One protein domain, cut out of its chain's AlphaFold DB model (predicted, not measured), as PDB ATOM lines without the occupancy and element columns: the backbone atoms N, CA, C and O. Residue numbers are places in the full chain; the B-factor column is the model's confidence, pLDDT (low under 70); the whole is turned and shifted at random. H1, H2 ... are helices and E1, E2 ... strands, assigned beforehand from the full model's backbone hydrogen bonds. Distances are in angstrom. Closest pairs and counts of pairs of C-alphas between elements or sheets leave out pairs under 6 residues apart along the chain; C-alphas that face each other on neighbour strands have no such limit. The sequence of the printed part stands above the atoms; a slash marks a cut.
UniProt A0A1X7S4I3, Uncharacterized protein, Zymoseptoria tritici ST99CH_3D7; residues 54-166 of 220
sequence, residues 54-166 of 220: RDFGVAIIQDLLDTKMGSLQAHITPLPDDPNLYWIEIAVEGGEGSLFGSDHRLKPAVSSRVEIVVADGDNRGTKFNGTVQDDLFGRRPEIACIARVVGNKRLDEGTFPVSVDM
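This is residues 54 to 166 of the 220 residues of an uncharacterized protein of Zymoseptoria tritici ST99CH_3D7 (UniProt A0A1X7S4I3). Six strands form a small closed barrel, with helix H1 outside it at one end, beside E6, and residues 93 to 112 making a long loop away from the core. The printed part has 113 residues, in the order H1 E1 E2 E3 E4 E5 E6; round the ring run E1 E2 E5 E4 E3 E6 and back to E1, each pair antiparallel. The class is mixed, helices and strands. The whole is compact and rounded, with a radius of gyration of the C-alphas of 13.3 A and spans of 36 by 30 by 28 A.

E1 is residues 72 to 78, E2 85 to 92 (22.7 A), E5 143 to 149, E4 126 to 133 (20.5 A), E3 113 to 118 and E6 158 to 166 (22.5 A), ending at C-alpha 166 (-10.327, -5.154, -106.303). H1, residues 54 to 67, is 19.8 A long and begins at C-alpha 54 (-16.269, -14.620, -109.405).

In the hairpin of E1 and E2, N 75 and O 89 are 2.8 A apart, within hydrogen-bond range; so are N 88 and O 145 of E2 and E5, 2.9 A. E3, E4 and E5 form a meander, each strand the antiparallel neighbour of the one before, with N 116 and O 128 at 2.8 A and N 131 and O 146 at 2.9 A. E2 E3 E4 E5 and E3 E4 E5 E6 are Greek keys, a meander of three strands plus one whose first and fourth strands are antiparallel neighbours. E6 bends by 68 degrees at residue 161; its pairing is staggered, with E1 over residues 158 to 161, N 74 and O 160 at 2.8 A, and with E3 over 162 to 166, N 117 and O 163 at 2.9 A. E1 and E4 are apart. H1 is on the barrel, outside it, at a height over the sheet of 6.5 A; its closest C-alphas to E6 are those of Gln 62 and Met 166, 6.4 A. It is over none of the strands, but only just, with 2 of its C-alphas falling on E6. Every O i to N i+4 pair in H1 is within hydrogen-bond range.

The C-alphas farthest apart, of Ser 102 and Asn 152, are 38.4 A apart. The printed part has no cut, and its long link is E2 to E3. Mean pLDDT of the printed part is 83.3, with residues 54 to 55, 94 to 97, 102 to 105 and 121 to 123 under 70.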
ATOM      1  N   ARG A  54     -16.770 -15.698-110.257       68.19
ATOM      2  CA  ARG A  54     -16.269 -14.620-109.405       68.19
ATOM      3  C   ARG A  54     -14.893 -14.149-109.860       68.19
ATOM      4  O   ARG A  54     -14.738 -12.950-110.060       68.19
ATOM      5  N   ASP A  55     -13.949 -15.060-110.085       68.12
ATOM      6  CA  ASP A  55     -12.603 -14.722-110.571       68.12
ATOM      7  C   ASP A  55     -12.680 -13.962-111.895       68.12
ATOM      8  O   ASP A  55     -12.042 -12.927-112.078       68.12
ATOM      9  N   PHE A  56     -13.525 -14.450-112.805       72.94
ATOM     10  CA  PHE A  56     -13.766 -13.803-114.086       72.94
ATOM     11  C   PHE A  56     -14.414 -12.421-113.920       72.94
ATOM     12  O   PHE A  56     -14.001 -11.471-114.578       72.94
ATOM     13  N   GLY A  57     -15.384 -12.282-113.012       73.69
ATOM     14  CA  GLY A  57     -16.020 -11.000-112.707       73.69
ATOM     15  C   GLY A  57     -15.046  -9.978-112.117       73.69
ATOM     16  O   GLY A  57     -15.017  -8.836-112.566       73.69
ATOM     17  N   VAL A  58     -14.205 -10.392-111.165       77.50
ATOM     18  CA  VAL A  58     -13.159  -9.537-110.580       77.50
ATOM     19  C   VAL A  58     -12.149  -9.124-111.647       77.50
ATOM     20  O   VAL A  58     -11.821  -7.946-111.730       77.50
ATOM     21  N   ALA A  59     -11.705 -10.057-112.494       79.75
ATOM     22  CA  ALA A  59     -10.768  -9.765-113.575       79.75
ATOM     23  C   ALA A  59     -11.341  -8.760-114.586       79.75
ATOM     24  O   ALA A  59     -10.632  -7.842-114.982       79.75
ATOM     25  N   ILE A  60     -12.620  -8.884-114.964       82.50
ATOM     26  CA  ILE A  60     -13.280  -7.912-115.851       82.50
ATOM     27  C   ILE A  60     -13.342  -6.531-115.199       82.50
ATOM     28  O   ILE A  60     -13.021  -5.534-115.838       82.50
ATOM     29  N   ILE A  61     -13.762  -6.459-113.934       84.31
ATOM     30  CA  ILE A  61     -13.856  -5.184-113.212       84.31
ATOM     31  C   ILE A  61     -12.478  -4.531-113.106       84.31
ATOM     32  O   ILE A  61     -12.362  -3.327-113.326       84.31
ATOM     33  N   GLN A  62     -11.441  -5.313-112.803       87.00
ATOM     34  CA  GLN A  62     -10.076  -4.810-112.720       87.00
ATOM     35  C   GLN A  62      -9.577  -4.312-114.083       87.00
ATOM     36  O   GLN A  62      -9.046  -3.214-114.151       87.00
ATOM     37  N   ASP A  63      -9.828  -5.040-115.172       85.50
ATOM     38  CA  ASP A  63      -9.451  -4.613-116.528       85.50
ATOM     39  C   ASP A  63     -10.132  -3.288-116.933       85.50
ATOM     40  O   ASP A  63      -9.513  -2.401-117.530       85.50
ATOM     41  N   LEU A  64     -11.396  -3.097-116.536       84.69
ATOM     42  CA  LEU A  64     -12.118  -1.835-116.733       84.69
ATOM     43  C   LEU A  64     -11.517  -0.684-115.912       84.69
ATOM     44  O   LEU A  64     -11.382   0.430-116.428       84.69
ATOM     45  N   LEU A  65     -11.148  -0.944-114.655       86.56
ATOM     46  CA  LEU A  65     -10.476   0.029-113.788       86.56
ATOM     47  C   LEU A  65      -9.101   0.412-114.345       86.56
ATOM     48  O   LEU A  65      -8.795   1.602-114.445       86.56
ATOM     49  N   ASP A  66      -8.320  -0.572-114.786       85.81
ATOM     50  CA  ASP A  66      -6.984  -0.393-115.355       85.81
ATOM     51  C   ASP A  66      -7.044   0.403-116.668       85.81
ATOM     52  O   ASP A  66      -6.251   1.321-116.887       85.81
ATOM     53  N   THR A  67      -8.047   0.141-117.512       84.62
ATOM     54  CA  THR A  67      -8.291   0.898-118.756       84.62
ATOM     55  C   THR A  67      -8.591   2.377-118.491       84.62
ATOM     56  O   THR A  67      -8.346   3.235-119.344       84.62
ATOM     57  N   LYS A  68      -9.138   2.698-117.315       82.19
ATOM     58  CA  LYS A  68      -9.481   4.063-116.894       82.19
ATOM     59  C   LYS A  68      -8.483   4.650-115.901       82.19
ATOM     60  O   LYS A  68      -8.706   5.755-115.397       82.19
ATOM     61  N   MET A  69      -7.367   3.966-115.660       78.38
ATOM     62  CA  MET A  69      -6.309   4.437-114.778       78.38
ATOM     63  C   MET A  69      -5.832   5.834-115.204       78.38
ATOM     64  O   MET A  69      -5.575   6.098-116.378       78.38
ATOM     65  N   GLY A  70      -5.754   6.753-114.239       79.25
ATOM     66  CA  GLY A  70      -5.412   8.162-114.470       79.25
ATOM     67  C   GLY A  70      -6.603   9.085-114.753       79.25
ATOM     68  O   GLY A  70      -6.439  10.293-114.650       79.25
ATOM     69  N   SER A  71      -7.791   8.540-115.038       85.69
ATOM     70  CA  SER A  71      -9.047   9.310-115.143       85.69
ATOM     71  C   SER A  71      -9.986   9.110-113.951       85.69
ATOM     72  O   SER A  71     -11.042   9.731-113.880       85.69
ATOM     73  N   LEU A  72      -9.629   8.228-113.014       90.31
ATOM     74  CA  LEU A  72     -10.418   7.972-111.814       90.31
ATOM     75  C   LEU A  72     -10.176   9.068-110.778       90.31
ATOM     76  O   LEU A  72      -9.039   9.326-110.375       90.31
ATOM     77  N   GLN A  73     -11.266   9.657-110.304       92.31
ATOM     78  CA  GLN A  73     -11.271  10.572-109.177       92.31
ATOM     79  C   GLN A  73     -12.143   9.999-108.070       92.31
ATOM     80  O   GLN A  73     -13.185   9.398-108.330       92.31
ATOM     81  N   ALA A  74     -11.718  10.193-106.828       92.50
ATOM     82  CA  ALA A  74     -12.531   9.888-105.673       92.50
ATOM     83  C   ALA A  74     -12.811  11.144-104.864       92.50
ATOM     84  O   ALA A  74     -11.890  11.892-104.532       92.50
ATOM     85  N   HIS A  75     -14.076  11.339-104.516       92.88
ATOM     86  CA  HIS A  75     -14.462  12.268-103.471       92.88
ATOM     87  C   HIS A  75     -14.358  11.553-102.122       92.88
ATOM     88  O   HIS A  75     -14.954  10.493-101.921       92.88
ATOM     89  N   ILE A  76     -13.544  12.103-101.226       93.50
ATOM     90  CA  ILE A  76     -13.216  11.516 -99.929       93.50
ATOM     91  C   ILE A  76     -13.839  12.380 -98.845       93.50
ATOM     92  O   ILE A  76     -13.519  13.561 -98.735       93.50
ATOM     93  N   THR A  77     -14.679  11.772 -98.010       93.44
ATOM     94  CA  THR A  77     -15.312  12.421 -96.861       93.44
ATOM     95  C   THR A  77     -14.894  11.696 -95.575       93.44
ATOM     96  O   THR A  77     -15.215  10.514 -95.411       93.44
ATOM     97  N   PRO A  78     -14.173  12.352 -94.648       92.31
ATOM     98  CA  PRO A  78     -13.840  11.756 -93.358       92.31
ATOM     99  C   PRO A  78     -15.108  11.560 -92.526       92.31
ATOM    100  O   PRO A  78     -15.951  12.454 -92.437       92.31
ATOM    101  N   LEU A  79     -15.241  10.399 -91.887       89.62
ATOM    102  CA  LEU A  79     -16.381  10.140 -91.015       89.62
ATOM    103  C   LEU A  79     -16.142  10.757 -89.628       89.62
ATOM    104  O   LEU A  79     -15.032  10.674 -89.098       89.62
ATOM    105  N   PRO A  80     -17.166  11.381 -89.019       85.81
ATOM    106  CA  PRO A  80     -17.001  12.132 -87.774       85.81
ATOM    107  C   PRO A  80     -16.631  11.242 -86.580       85.81
ATOM    108  O   PRO A  80     -15.950  11.703 -85.665       85.81
ATOM    109  N   ASP A  81     -17.048   9.973 -86.604       87.38
ATOM    110  CA  ASP A  81     -16.915   9.051 -85.472       87.38
ATOM    111  C   ASP A  81     -15.536   8.370 -85.384       87.38
ATOM    112  O   ASP A  81     -15.135   7.932 -84.305       87.38
ATOM    113  N   ASP A  82     -14.794   8.266 -86.493       86.19
ATOM    114  CA  ASP A  82     -13.486   7.600 -86.535       86.19
ATOM    115  C   ASP A  82     -12.525   8.362 -87.467       86.19
ATOM    116  O   ASP A  82     -12.752   8.408 -88.679       86.19
ATOM    117  N   PRO A  83     -11.410   8.916 -86.945       84.50
ATOM    118  CA  PRO A  83     -10.473   9.730 -87.727       84.50
ATOM    119  C   PRO A  83      -9.745   8.956 -88.835       84.50
ATOM    120  O   PRO A  83      -9.098   9.564 -89.689       84.50
ATOM    121  N   ASN A  84      -9.819   7.624 -88.813       88.19
ATOM    122  CA  ASN A  84      -9.204   6.757 -89.807       88.19
ATOM    123  C   ASN A  84     -10.216   6.184 -90.805       88.19
ATOM    124  O   ASN A  84      -9.790   5.452 -91.698       88.19
ATOM    125  N   LEU A  85     -11.516   6.457 -90.652       91.88
ATOM    126  CA  LEU A  85     -12.575   5.927 -91.509       91.88
ATOM    127  C   LEU A  85     -13.084   7.004 -92.471       91.88
ATOM    128  O   LEU A  85     -13.319   8.147 -92.083       91.88
ATOM    129  N   TYR A  86     -13.284   6.615 -93.723       93.19
ATOM    130  CA  TYR A  86     -13.671   7.520 -94.794       93.19
ATOM    131  C   TYR A  86     -14.792   6.907 -95.620       93.19
ATOM    132  O   TYR A  86     -14.794   5.703 -95.893       93.19
ATOM    133  N   TRP A  87     -15.721   7.760 -96.033       93.75
ATOM    134  CA  TRP A  87     -16.620   7.495 -97.142       93.75
ATOM    135  C   TRP A  87     -15.931   7.941 -98.429       93.75
ATOM    136  O   TRP A  87     -15.445   9.069 -98.509       93.75
ATOM    137  N   ILE A  88     -15.826   7.041 -99.402       93.81
ATOM    138  CA  ILE A  88     -15.098   7.285-100.645       93.81
ATOM    139  C   ILE A  88     -16.019   6.976-101.826       93.81
ATOM    140  O   ILE A  88     -16.517   5.857-101.977       93.81
ATOM    141  N   GLU A  89     -16.227   7.982-102.670       93.38
ATOM    142  CA  GLU A  89     -17.069   7.936-103.866       93.38
ATOM    143  C   GLU A  89     -16.187   8.037-105.103       93.38
ATOM    144  O   GLU A  89     -15.595   9.083-105.350       93.38
ATOM    145  N   ILE A  90     -16.087   6.962-105.882       91.88
ATOM    146  CA  ILE A  90     -15.236   6.906-107.073       91.88
ATOM    147  C   ILE A  90     -16.080   7.165-108.322       91.88
ATOM    148  O   ILE A  90     -17.134   6.551-108.521       91.88
ATOM    149  N   ALA A  91     -15.579   8.045-109.185       89.38
ATOM    150  CA  ALA A  91     -16.152   8.386-110.478       89.38
ATOM    151  C   ALA A  91     -15.045   8.649-111.517       89.38
ATOM    152  O   ALA A  91     -13.865   8.762-111.188       89.38
ATOM    153  N   VAL A  92     -15.432   8.741-112.788       85.19
ATOM    154  CA  VAL A  92     -14.527   9.135-113.876       85.19
ATOM    155  C   VAL A  92     -14.550  10.660-114.019       85.19
ATOM    156  O   VAL A  92     -15.620  11.278-114.020       85.19
ATOM    157  N   GLU A  93     -13.374  11.270-114.142       77.56
ATOM    158  CA  GLU A  93     -13.199  12.701-114.382       77.56
ATOM    159  C   GLU A  93     -14.011  13.161-115.603       77.56
ATOM    160  O   GLU A  93     -14.013  12.519-116.655       77.56
ATOM    161  N   GLY A  94     -14.730  14.277-115.456       65.50
ATOM    162  CA  GLY A  94     -15.579  14.837-116.510       65.50
ATOM    163  C   GLY A  94     -17.019  14.314-116.543       65.50
ATOM    164  O   GLY A  94     -17.804  14.836-117.324       65.50
ATOM    165  N   GLY A  95     -17.402  13.342-115.703       57.09
ATOM    166  CA  GLY A  95     -18.801  12.955-115.439       57.09
ATOM    167  C   GLY A  95     -19.597  12.342-116.608       57.09
ATOM    168  O   GLY A  95     -20.644  11.743-116.379       57.09
ATOM    169  N   GLU A  96     -19.110  12.445-117.846       53.59
ATOM    170  CA  GLU A  96     -19.768  11.934-119.059       53.59
ATOM    171  C   GLU A  96     -19.392  10.479-119.397       53.59
ATOM    172  O   GLU A  96     -19.911   9.899-120.351       53.59
ATOM    173  N   GLY A  97     -18.512   9.852-118.612       57.03
ATOM    174  CA  GLY A  97     -18.098   8.464-118.797       57.03
ATOM    175  C   GLY A  97     -18.610   7.568-117.679       57.03
ATOM    176  O   GLY A  97     -18.258   7.776-116.523       57.03
ATOM    177  N   SER A  98     -19.379   6.532-118.025       71.25
ATOM    178  CA  SER A  98     -19.646   5.457-117.072       71.25
ATOM    179  C   SER A  98     -18.487   4.464-117.052       71.25
ATOM    180  O   SER A  98     -18.051   4.002-118.109       71.25
ATOM    181  N   LEU A  99     -18.009   4.116-115.854       76.50
ATOM    182  CA  LEU A  99     -16.959   3.110-115.659       76.50
ATOM    183  C   LEU A  99     -17.419   1.725-116.144       76.50
ATOM    184  O   LEU A  99     -16.631   0.957-116.690       76.50
ATOM    185  N   PHE A 100     -18.713   1.439-115.984       76.50
ATOM    186  CA  PHE A 100     -19.322   0.135-116.258       76.50
ATOM    187  C   PHE A 100     -20.348   0.171-117.405       76.50
ATOM    188  O   PHE A 100     -21.001  -0.831-117.698       76.50
ATOM    189  N   GLY A 101     -20.497   1.316-118.076       72.00
ATOM    190  CA  GLY A 101     -21.511   1.510-119.109       72.00
ATOM    191  C   GLY A 101     -22.938   1.376-118.563       72.00
ATOM    192  O   GLY A 101     -23.238   1.739-117.430       72.00
ATOM    193  N   SER A 102     -23.848   0.850-119.384       66.25
ATOM    194  CA  SER A 102     -25.243   0.606-118.990       66.25
ATOM    195  C   SER A 102     -25.470  -0.742-118.295       66.25
ATOM    196  O   SER A 102     -26.579  -0.993-117.817       66.25
ATOM    197  N   ASP A 103     -24.464  -1.623-118.239       68.38
ATOM    198  CA  ASP A 103     -24.627  -2.954-117.658       68.38
ATOM    199  C   ASP A 103     -24.327  -2.949-116.155       68.38
ATOM    200  O   ASP A 103     -23.192  -3.083-115.699       68.38
ATOM    201  N   HIS A 104     -25.392  -2.849-115.359       62.91
ATOM    202  CA  HIS A 104     -25.320  -2.912-113.900       62.91
ATOM    203  C   HIS A 104     -24.714  -4.218-113.359       62.91
ATOM    204  O   HIS A 104     -24.304  -4.248-112.201       62.91
ATOM    205  N   ARG A 105     -24.636  -5.289-114.162       65.88
ATOM    206  CA  ARG A 105     -24.041  -6.571-113.746       65.88
ATOM    207  C   ARG A 105     -22.523  -6.510-113.615       65.88
ATOM    208  O   ARG A 105     -21.951  -7.383-112.972       65.88
ATOM    209  N   LEU A 106     -21.890  -5.507-114.221       72.31
ATOM    210  CA  LEU A 106     -20.445  -5.300-114.165       72.31
ATOM    211  C   LEU A 106     -20.016  -4.462-112.957       72.31
ATOM    212  O   LEU A 106     -18.823  -4.274-112.749       72.31
ATOM    213  N   LYS A 107     -20.958  -3.968-112.143       79.25
ATOM    214  CA  LYS A 107     -20.615  -3.250-110.915       79.25
ATOM    215  C   LYS A 107     -20.093  -4.216-109.845       79.25
ATOM    216  O   LYS A 107     -20.621  -5.324-109.716       79.25
ATOM    217  N   PRO A 108     -19.108  -3.798-109.033       79.81
ATOM    218  CA  PRO A 108     -18.695  -4.557-107.864       79.81
ATOM    219  C   PRO A 108     -19.880  -4.845-106.944       79.81
ATOM    220  O   PRO A 108     -20.690  -3.962-106.664       79.81
ATOM    221  N   ALA A 109     -19.966  -6.072-106.434       79.44
ATOM    222  CA  ALA A 109     -20.986  -6.417-105.455       79.44
ATOM    223  C   ALA A 109     -20.733  -5.686-104.127       79.44
ATOM    224  O   ALA A 109     -19.582  -5.476-103.728       79.44
ATOM    225  N   VAL A 110     -21.803  -5.371-103.398       78.81
ATOM    226  CA  VAL A 110     -21.718  -4.866-102.020       78.81
ATOM    227  C   VAL A 110     -20.884  -5.829-101.170       78.81
ATOM    228  O   VAL A 110     -20.934  -7.044-101.352       78.81
ATOM    229  N   SER A 111     -20.111  -5.290-100.229       77.75
ATOM    230  CA  SER A 111     -19.138  -6.013 -99.399       77.75
ATOM    231  C   SER A 111     -17.909  -6.566-100.133       77.75
ATOM    232  O   SER A 111     -17.073  -7.211 -99.495       77.75
ATOM    233  N   SER A 112     -17.734  -6.294-101.432       82.56
ATOM    234  CA  SER A 112     -16.468  -6.599-102.114       82.56
ATOM    235  C   SER A 112     -15.341  -5.772-101.507       82.56
ATOM    236  O   SER A 112     -15.525  -4.590-101.218       82.56
ATOM    237  N   ARG A 113     -14.172  -6.381-101.293       86.06
ATOM    238  CA  ARG A 113     -13.022  -5.667-100.735       86.06
ATOM    239  C   ARG A 113     -12.315  -4.860-101.809       86.06
ATOM    240  O   ARG A 113     -12.141  -5.321-102.935       86.06
ATOM    241  N   VAL A 114     -11.864  -3.679-101.416       90.00
ATOM    242  CA  VAL A 114     -11.146  -2.750-102.287       90.00
ATOM    243  C   VAL A 114      -9.928  -2.189-101.565       90.00
ATOM    244  O   VAL A 114      -9.975  -1.929-100.360       90.00
ATOM    245  N   GLU A 115      -8.838  -2.015-102.303       93.88
ATOM    246  CA  GLU A 115      -7.712  -1.163-101.922       93.88
ATOM    247  C   GLU A 115      -7.744   0.067-102.826       93.88
ATOM    248  O   GLU A 115      -7.828  -0.054-104.043       93.88
ATOM    249  N   ILE A 116      -7.709   1.253-102.230       93.38
ATOM    250  CA  ILE A 116      -7.741   2.522-102.953       93.38
ATOM    251  C   ILE A 116      -6.451   3.255-102.629       93.38
ATOM    252  O   ILE A 116      -6.098   3.405-101.458       93.38
ATOM    253  N   VAL A 117      -5.742   3.707-103.654       93.31
ATOM    254  CA  VAL A 117      -4.521   4.494-103.497       93.31
ATOM    255  C   VAL A 117      -4.782   5.890-104.030       93.31
ATOM    256  O   VAL A 117      -5.084   6.074-105.203       93.31
ATOM    257  N   VAL A 118      -4.675   6.876-103.148       91.75
ATOM    258  CA  VAL A 118      -4.863   8.289-103.464       91.75
ATOM    259  C   VAL A 118      -3.514   8.905-103.801       91.75
ATOM    260  O   VAL A 118      -2.587   8.835-102.991       91.75
ATOM    261  N   ALA A 119      -3.398   9.527-104.972       86.94
ATOM    262  CA  ALA A 119      -2.203  10.275-105.340       86.94
ATOM    263  C   ALA A 119      -2.269  11.683-104.723       86.94
ATOM    264  O   ALA A 119      -2.973  12.563-105.207       86.94
ATOM    265  N   ASP A 120      -1.531  11.887-103.632       77.06
ATOM    266  CA  ASP A 120      -1.563  13.099-102.799       77.06
ATOM    267  C   ASP A 120      -0.242  13.894-102.829       77.06
ATOM    268  O   ASP A 120       0.090  14.624-101.895       77.06
ATOM    269  N   GLY A 121       0.531  13.736-103.907       68.69
ATOM    270  CA  GLY A 121       1.824  14.400-104.101       68.69
ATOM    271  C   GLY A 121       3.025  13.673-103.482       68.69
ATOM    272  O   GLY A 121       4.155  13.988-103.849       68.69
ATOM    273  N   ASP A 122       2.820  12.669-102.619       64.69
ATOM    274  CA  ASP A 122       3.888  11.747-102.213       64.69
ATOM    275  C   ASP A 122       4.067  10.623-103.244       64.69
ATOM    276  O   ASP A 122       3.098  10.029-103.716       64.69
ATOM    277  N   ASN A 123       5.319  10.230-103.514       58.97
ATOM    278  CA  ASN A 123       5.684   9.180-104.485       58.97
ATOM    279  C   ASN A 123       5.043   7.793-104.237       58.97
ATOM    280  O   ASN A 123       5.226   6.888-105.049       58.97
ATOM    281  N   ARG A 124       4.360   7.578-103.106       70.00
ATOM    282  CA  ARG A 124       3.726   6.297-102.748       70.00
ATOM    283  C   ARG A 124       2.199   6.361-102.622       70.00
ATOM    284  O   ARG A 124       1.589   5.295-102.561       70.00
ATOM    285  N   GLY A 125       1.613   7.561-102.599       83.81
ATOM    286  CA  GLY A 125       0.190   7.782-102.329       83.81
ATOM    287  C   GLY A 125      -0.273   7.345-100.930       83.81
ATOM    288  O   GLY A 125       0.432   6.639-100.200       83.81
ATOM    289  N   THR A 126      -1.485   7.752-100.551       90.56
ATOM    290  CA  THR A 126      -2.150   7.293 -99.322       90.56
ATOM    291  C   THR A 126      -3.043   6.100 -99.630       90.56
ATOM    292  O   THR A 126      -3.879   6.156-100.528       90.56
ATOM    293  N   LYS A 127      -2.870   5.007 -98.881       92.94
ATOM    294  CA  LYS A 127      -3.606   3.755 -99.087       92.94
ATOM    295  C   LYS A 127      -4.817   3.645 -98.173       92.94
ATOM    296  O   LYS A 127      -4.717   3.916 -96.978       92.94
ATOM    297  N   PHE A 128      -5.912   3.130 -98.708       93.56
ATOM    298  CA  PHE A 128      -7.151   2.853 -97.998       93.56
ATOM    299  C   PHE A 128      -7.580   1.415 -98.260       93.56
ATOM    300  O   PHE A 128      -7.618   0.982 -99.405       93.56
ATOM    301  N   ASN A 129      -7.940   0.689 -97.205       93.12
ATOM    302  CA  ASN A 129      -8.511  -0.651 -97.310       93.12
ATOM    303  C   ASN A 129      -9.968  -0.608 -96.870       93.12
ATOM    304  O   ASN A 129     -10.269  -0.176 -95.756       93.12
ATOM    305  N   GLY A 130     -10.869  -1.061 -97.733       91.00
ATOM    306  CA  GLY A 130     -12.296  -0.891 -97.516       91.00
ATOM    307  C   GLY A 130     -13.162  -1.972 -98.127       91.00
ATOM    308  O   GLY A 130     -12.695  -3.010 -98.602       91.00
ATOM    309  N   THR A 131     -14.459  -1.699 -98.085       87.69
ATOM    310  CA  THR A 131     -15.488  -2.528 -98.707       87.69
ATOM    311  C   THR A 131     -16.462  -1.659 -99.482       87.69
ATOM    312  O   THR A 131     -16.810  -0.564 -99.035       87.69
ATOM    313  N   VAL A 132     -16.903  -2.166-100.631       88.25
ATOM    314  CA  VAL A 132     -17.961  -1.559-101.441       88.25
ATOM    315  C   VAL A 132     -19.258  -1.544-100.639       88.25
ATOM    316  O   VAL A 132     -19.615  -2.540-100.008       88.25
ATOM    317  N   GLN A 133     -19.953  -0.416-100.665       87.44
ATOM    318  CA  GLN A 133     -21.236  -0.205-100.008       87.44
ATOM    319  C   GLN A 133     -22.292   0.161-101.045       87.44
ATOM    320  O   GLN A 133     -21.965   0.592-102.152       87.44
ATOM    321  N   ASP A 134     -23.559   0.006-100.673       83.81
ATOM    322  CA  ASP A 134     -24.637   0.615-101.444       83.81
ATOM    323  C   ASP A 134     -24.542   2.143-101.375       83.81
ATOM    324  O   ASP A 134     -24.117   2.718-100.370       83.81
ATOM    325  N   ASP A 135     -24.962   2.813-102.448       82.00
ATOM    326  CA  ASP A 135     -25.085   4.267-102.472       82.00
ATOM    327  C   ASP A 135     -26.279   4.708-101.615       82.00
ATOM    328  O   ASP A 135     -27.413   4.825-102.081       82.00
ATOM    329  N   LEU A 136     -26.005   4.953-100.336       71.19
ATOM    330  CA  LEU A 136     -27.004   5.401 -99.367       71.19
ATOM    331  C   LEU A 136     -27.469   6.846 -99.611       71.19
ATOM    332  O   LEU A 136     -28.510   7.243 -99.090       71.19
ATOM    333  N   PHE A 137     -26.717   7.633-100.387       76.62
ATOM    334  CA  PHE A 137     -26.941   9.071-100.555       76.62
ATOM    335  C   PHE A 137     -27.535   9.441-101.919       76.62
ATOM    336  O   PHE A 137     -27.820  10.615-102.163       76.62
ATOM    337  N   GLY A 138     -27.741   8.464-102.807       74.44
ATOM    338  CA  GLY A 138     -28.335   8.664-104.131       74.44
ATOM    339  C   GLY A 138     -27.476   9.509-105.075       74.44
ATOM    340  O   GLY A 138     -28.001  10.074-106.037       74.44
ATOM    341  N   ARG A 139     -26.172   9.616-104.802       75.62
ATOM    342  CA  ARG A 139     -25.205  10.406-105.585       75.62
ATOM    343  C   ARG A 139     -24.749   9.693-106.855       75.62
ATOM    344  O   ARG A 139     -24.122  10.304-107.713       75.62
ATOM    345  N   ARG A 140     -25.115   8.418-106.988       80.38
ATOM    346  CA  ARG A 140     -24.813   7.521-108.102       80.38
ATOM    347  C   ARG A 140     -23.318   7.477-108.451       80.38
ATOM    348  O   ARG A 140     -22.994   7.564-109.636       80.38
ATOM    349  N   PRO A 141     -22.408   7.320-107.468       85.75
ATOM    350  CA  PRO A 141     -21.016   7.049-107.791       85.75
ATOM    351  C   PRO A 141     -20.911   5.716-108.537       85.75
ATOM    352  O   PRO A 141     -21.793   4.849-108.457       85.75
ATOM    353  N   GLU A 142     -19.812   5.526-109.260       87.88
ATOM    354  CA  GLU A 142     -19.578   4.240-109.912       87.88
ATOM    355  C   GLU A 142     -19.237   3.165-108.891       87.88
ATOM    356  O   GLU A 142     -19.734   2.041-108.992       87.88
ATOM    357  N   ILE A 143     -18.469   3.544-107.869       89.81
ATOM    358  CA  ILE A 143     -18.189   2.727-106.694       89.81
ATOM    359  C   ILE A 143     -18.337   3.614-105.455       89.81
ATOM    360  O   ILE A 143     -17.670   4.642-105.342       89.81
ATOM    361  N   ALA A 144     -19.192   3.204-104.521       91.25
ATOM    362  CA  ALA A 144     -19.252   3.760-103.175       91.25
ATOM    363  C   ALA A 144     -18.570   2.794-102.209       91.25
ATOM    364  O   ALA A 144     -18.765   1.580-102.301       91.25
ATOM    365  N   CYS A 145     -17.767   3.298-101.278       93.06
ATOM    366  CA  CYS A 145     -17.095   2.437-100.317       93.06
ATOM    367  C   CYS A 145     -16.828   3.127 -98.983       93.06
ATOM    368  O   CYS A 145     -16.665   4.341 -98.891       93.06
ATOM    369  N   ILE A 146     -16.752   2.299 -97.942       92.00
ATOM    370  CA  ILE A 146     -16.220   2.690 -96.639       92.00
ATOM    371  C   ILE A 146     -14.837   2.075 -96.524       92.00
ATOM    372  O   ILE A 146     -14.688   0.851 -96.626       92.00
ATOM    373  N   ALA A 147     -13.831   2.915 -96.305       92.94
ATOM    374  CA  ALA A 147     -12.449   2.477 -96.236       92.94
ATOM    375  C   ALA A 147     -11.704   3.099 -95.059       92.94
ATOM    376  O   ALA A 147     -11.973   4.222 -94.632       92.94
ATOM    377  N   ARG A 148     -10.749   2.336 -94.528       93.06
ATOM    378  CA  ARG A 148      -9.853   2.763 -93.462       93.06
ATOM    379  C   ARG A 148      -8.486   3.090 -94.039       93.06
ATOM    380  O   ARG A 148      -7.939   2.286 -94.797       93.06
ATOM    381  N   VAL A 149      -7.919   4.226 -93.650       92.75
ATOM    382  CA  VAL A 149      -6.560   4.594 -94.057       92.75
ATOM    383  C   VAL A 149      -5.526   3.634 -93.460       92.75
ATOM    384  O   VAL A 149      -5.618   3.221 -92.302       92.75
ATOM    385  N   VAL A 150      -4.541   3.245 -94.265       88.19
ATOM    386  CA  VAL A 150      -3.405   2.422 -93.848       88.19
ATOM    387  C   VAL A 150      -2.264   3.352 -93.440       88.19
ATOM    388  O   VAL A 150      -1.608   3.957 -94.285       88.19
ATOM    389  N   GLY A 151      -2.014   3.451 -92.135       83.19
ATOM    390  CA  GLY A 151      -1.027   4.365 -91.555       83.19
ATOM    391  C   GLY A 151      -1.678   5.579 -90.887       83.19
ATOM    392  O   GLY A 151      -2.865   5.555 -90.588       83.19
ATOM    393  N   ASN A 152      -0.889   6.630 -90.641       71.38
ATOM    394  CA  ASN A 152      -1.310   7.802 -89.854       71.38
ATOM    395  C   ASN A 152      -1.490   9.084 -90.691       71.38
ATOM    396  O   ASN A 152      -1.506  10.181 -90.134       71.38
ATOM    397  N   LYS A 153      -1.580   8.979 -92.021       80.56
ATOM    398  CA  LYS A 153      -1.757  10.148 -92.893       80.56
ATOM    399  C   LYS A 153      -3.248  10.441 -93.043       80.56
ATOM    400  O   LYS A 153      -3.958   9.710 -93.724       80.56
ATOM    401  N   ARG A 154      -3.725  11.480 -92.360       83.38
ATOM    402  CA  ARG A 154      -5.110  11.950 -92.476       83.38
ATOM    403  C   ARG A 154      -5.252  12.751 -93.768       83.38
ATOM    404  O   ARG A 154      -4.393  13.584 -94.048       83.38
ATOM    405  N   LEU A 155      -6.314  12.495 -94.528       85.25
ATOM    406  CA  LEU A 155      -6.689  13.333 -95.663       85.25
ATOM    407  C   LEU A 155      -7.854  14.232 -95.259       85.25
ATOM    408  O   LEU A 155      -8.762  13.800 -94.545       85.25
ATOM    409  N   ASP A 156      -7.802  15.479 -95.711       88.81
ATOM    410  CA  ASP A 156      -8.939  16.386 -95.621       88.81
ATOM    411  C   ASP A 156      -9.994  16.014 -96.667       88.81
ATOM    412  O   ASP A 156      -9.724  15.292 -97.631       88.81
ATOM    413  N   GLU A 157     -11.214  16.505 -96.459       93.06
ATOM    414  CA  GLU A 157     -12.295  16.328 -97.420       93.06
ATOM    415  C   GLU A 157     -11.929  16.966 -98.766       93.06
ATOM    416  O   GLU A 157     -11.480  18.113 -98.826       93.06
ATOM    417  N   GLY A 158     -12.118  16.225 -99.855       91.75
ATOM    418  CA  GLY A 158     -11.751  16.711-101.180       91.75
ATOM    419  C   GLY A 158     -11.876  15.663-102.273       91.75
ATOM    420  O   GLY A 158     -12.228  14.510-102.025       91.75
ATOM    421  N   THR A 159     -11.589  16.086-103.502       92.44
ATOM    422  CA  THR A 159     -11.563  15.216-104.680       92.44
ATOM    423  C   THR A 159     -10.124  14.984-105.104       92.44
ATOM    424  O   THR A 159      -9.381  15.941-105.324       92.44
ATOM    425  N   PHE A 160      -9.738  13.719-105.233       92.06
ATOM    426  CA  PHE A 160      -8.363  13.327-105.514       92.06
ATOM    427  C   PHE A 160      -8.295  12.294-106.641       92.06
ATOM    428  O   PHE A 160      -9.201  11.467-106.758       92.06
ATOM    429  N   PRO A 161      -7.222  12.285-107.446       91.62
ATOM    430  CA  PRO A 161      -6.955  11.190-108.368       91.62
ATOM    431  C   PRO A 161      -6.641   9.904-107.594       91.62
ATOM    432  O   PRO A 161      -5.876   9.917-106.622       91.62
ATOM    433  N   VAL A 162      -7.221   8.786-108.036       92.56
ATOM    434  CA  VAL A 162      -7.082   7.490-107.356       92.56
ATOM    435  C   VAL A 162      -6.753   6.345-108.304       92.56
ATOM    436  O   VAL A 162      -7.079   6.378-109.489       92.56
ATOM    437  N   SER A 163      -6.160   5.289-107.757       91.81
ATOM    438  CA  SER A 163      -6.202   3.946-108.332       91.81
ATOM    439  C   SER A 163      -7.000   3.026-107.415       91.81
ATOM    440  O   SER A 163      -6.983   3.185-106.191       91.81
ATOM    441  N   VAL A 164      -7.719   2.076-108.003       91.56
ATOM    442  CA  VAL A 164      -8.605   1.162-107.281       91.56
ATOM    443  C   VAL A 164      -8.233  -0.257-107.670       91.56
ATOM    444  O   VAL A 164      -8.255  -0.595-108.848       91.56
ATOM    445  N   ASP A 165      -7.935  -1.074-106.669       91.56
ATOM    446  CA  ASP A 165      -7.673  -2.495-106.830       91.56
ATOM    447  C   ASP A 165      -8.764  -3.294-106.130       91.56
ATOM    448  O   ASP A 165      -8.987  -3.168-104.917       91.56
ATOM    449  N   MET A 166      -9.417  -4.176-106.878       88.19
ATOM    450  CA  MET A 166     -10.327  -5.154-106.303       88.19
ATOM    451  C   MET A 166      -9.507  -6.213-105.567       88.19
ATOM    452  O   MET A 166      -8.674  -6.908-106.150       88.19
TER     453      MET A 166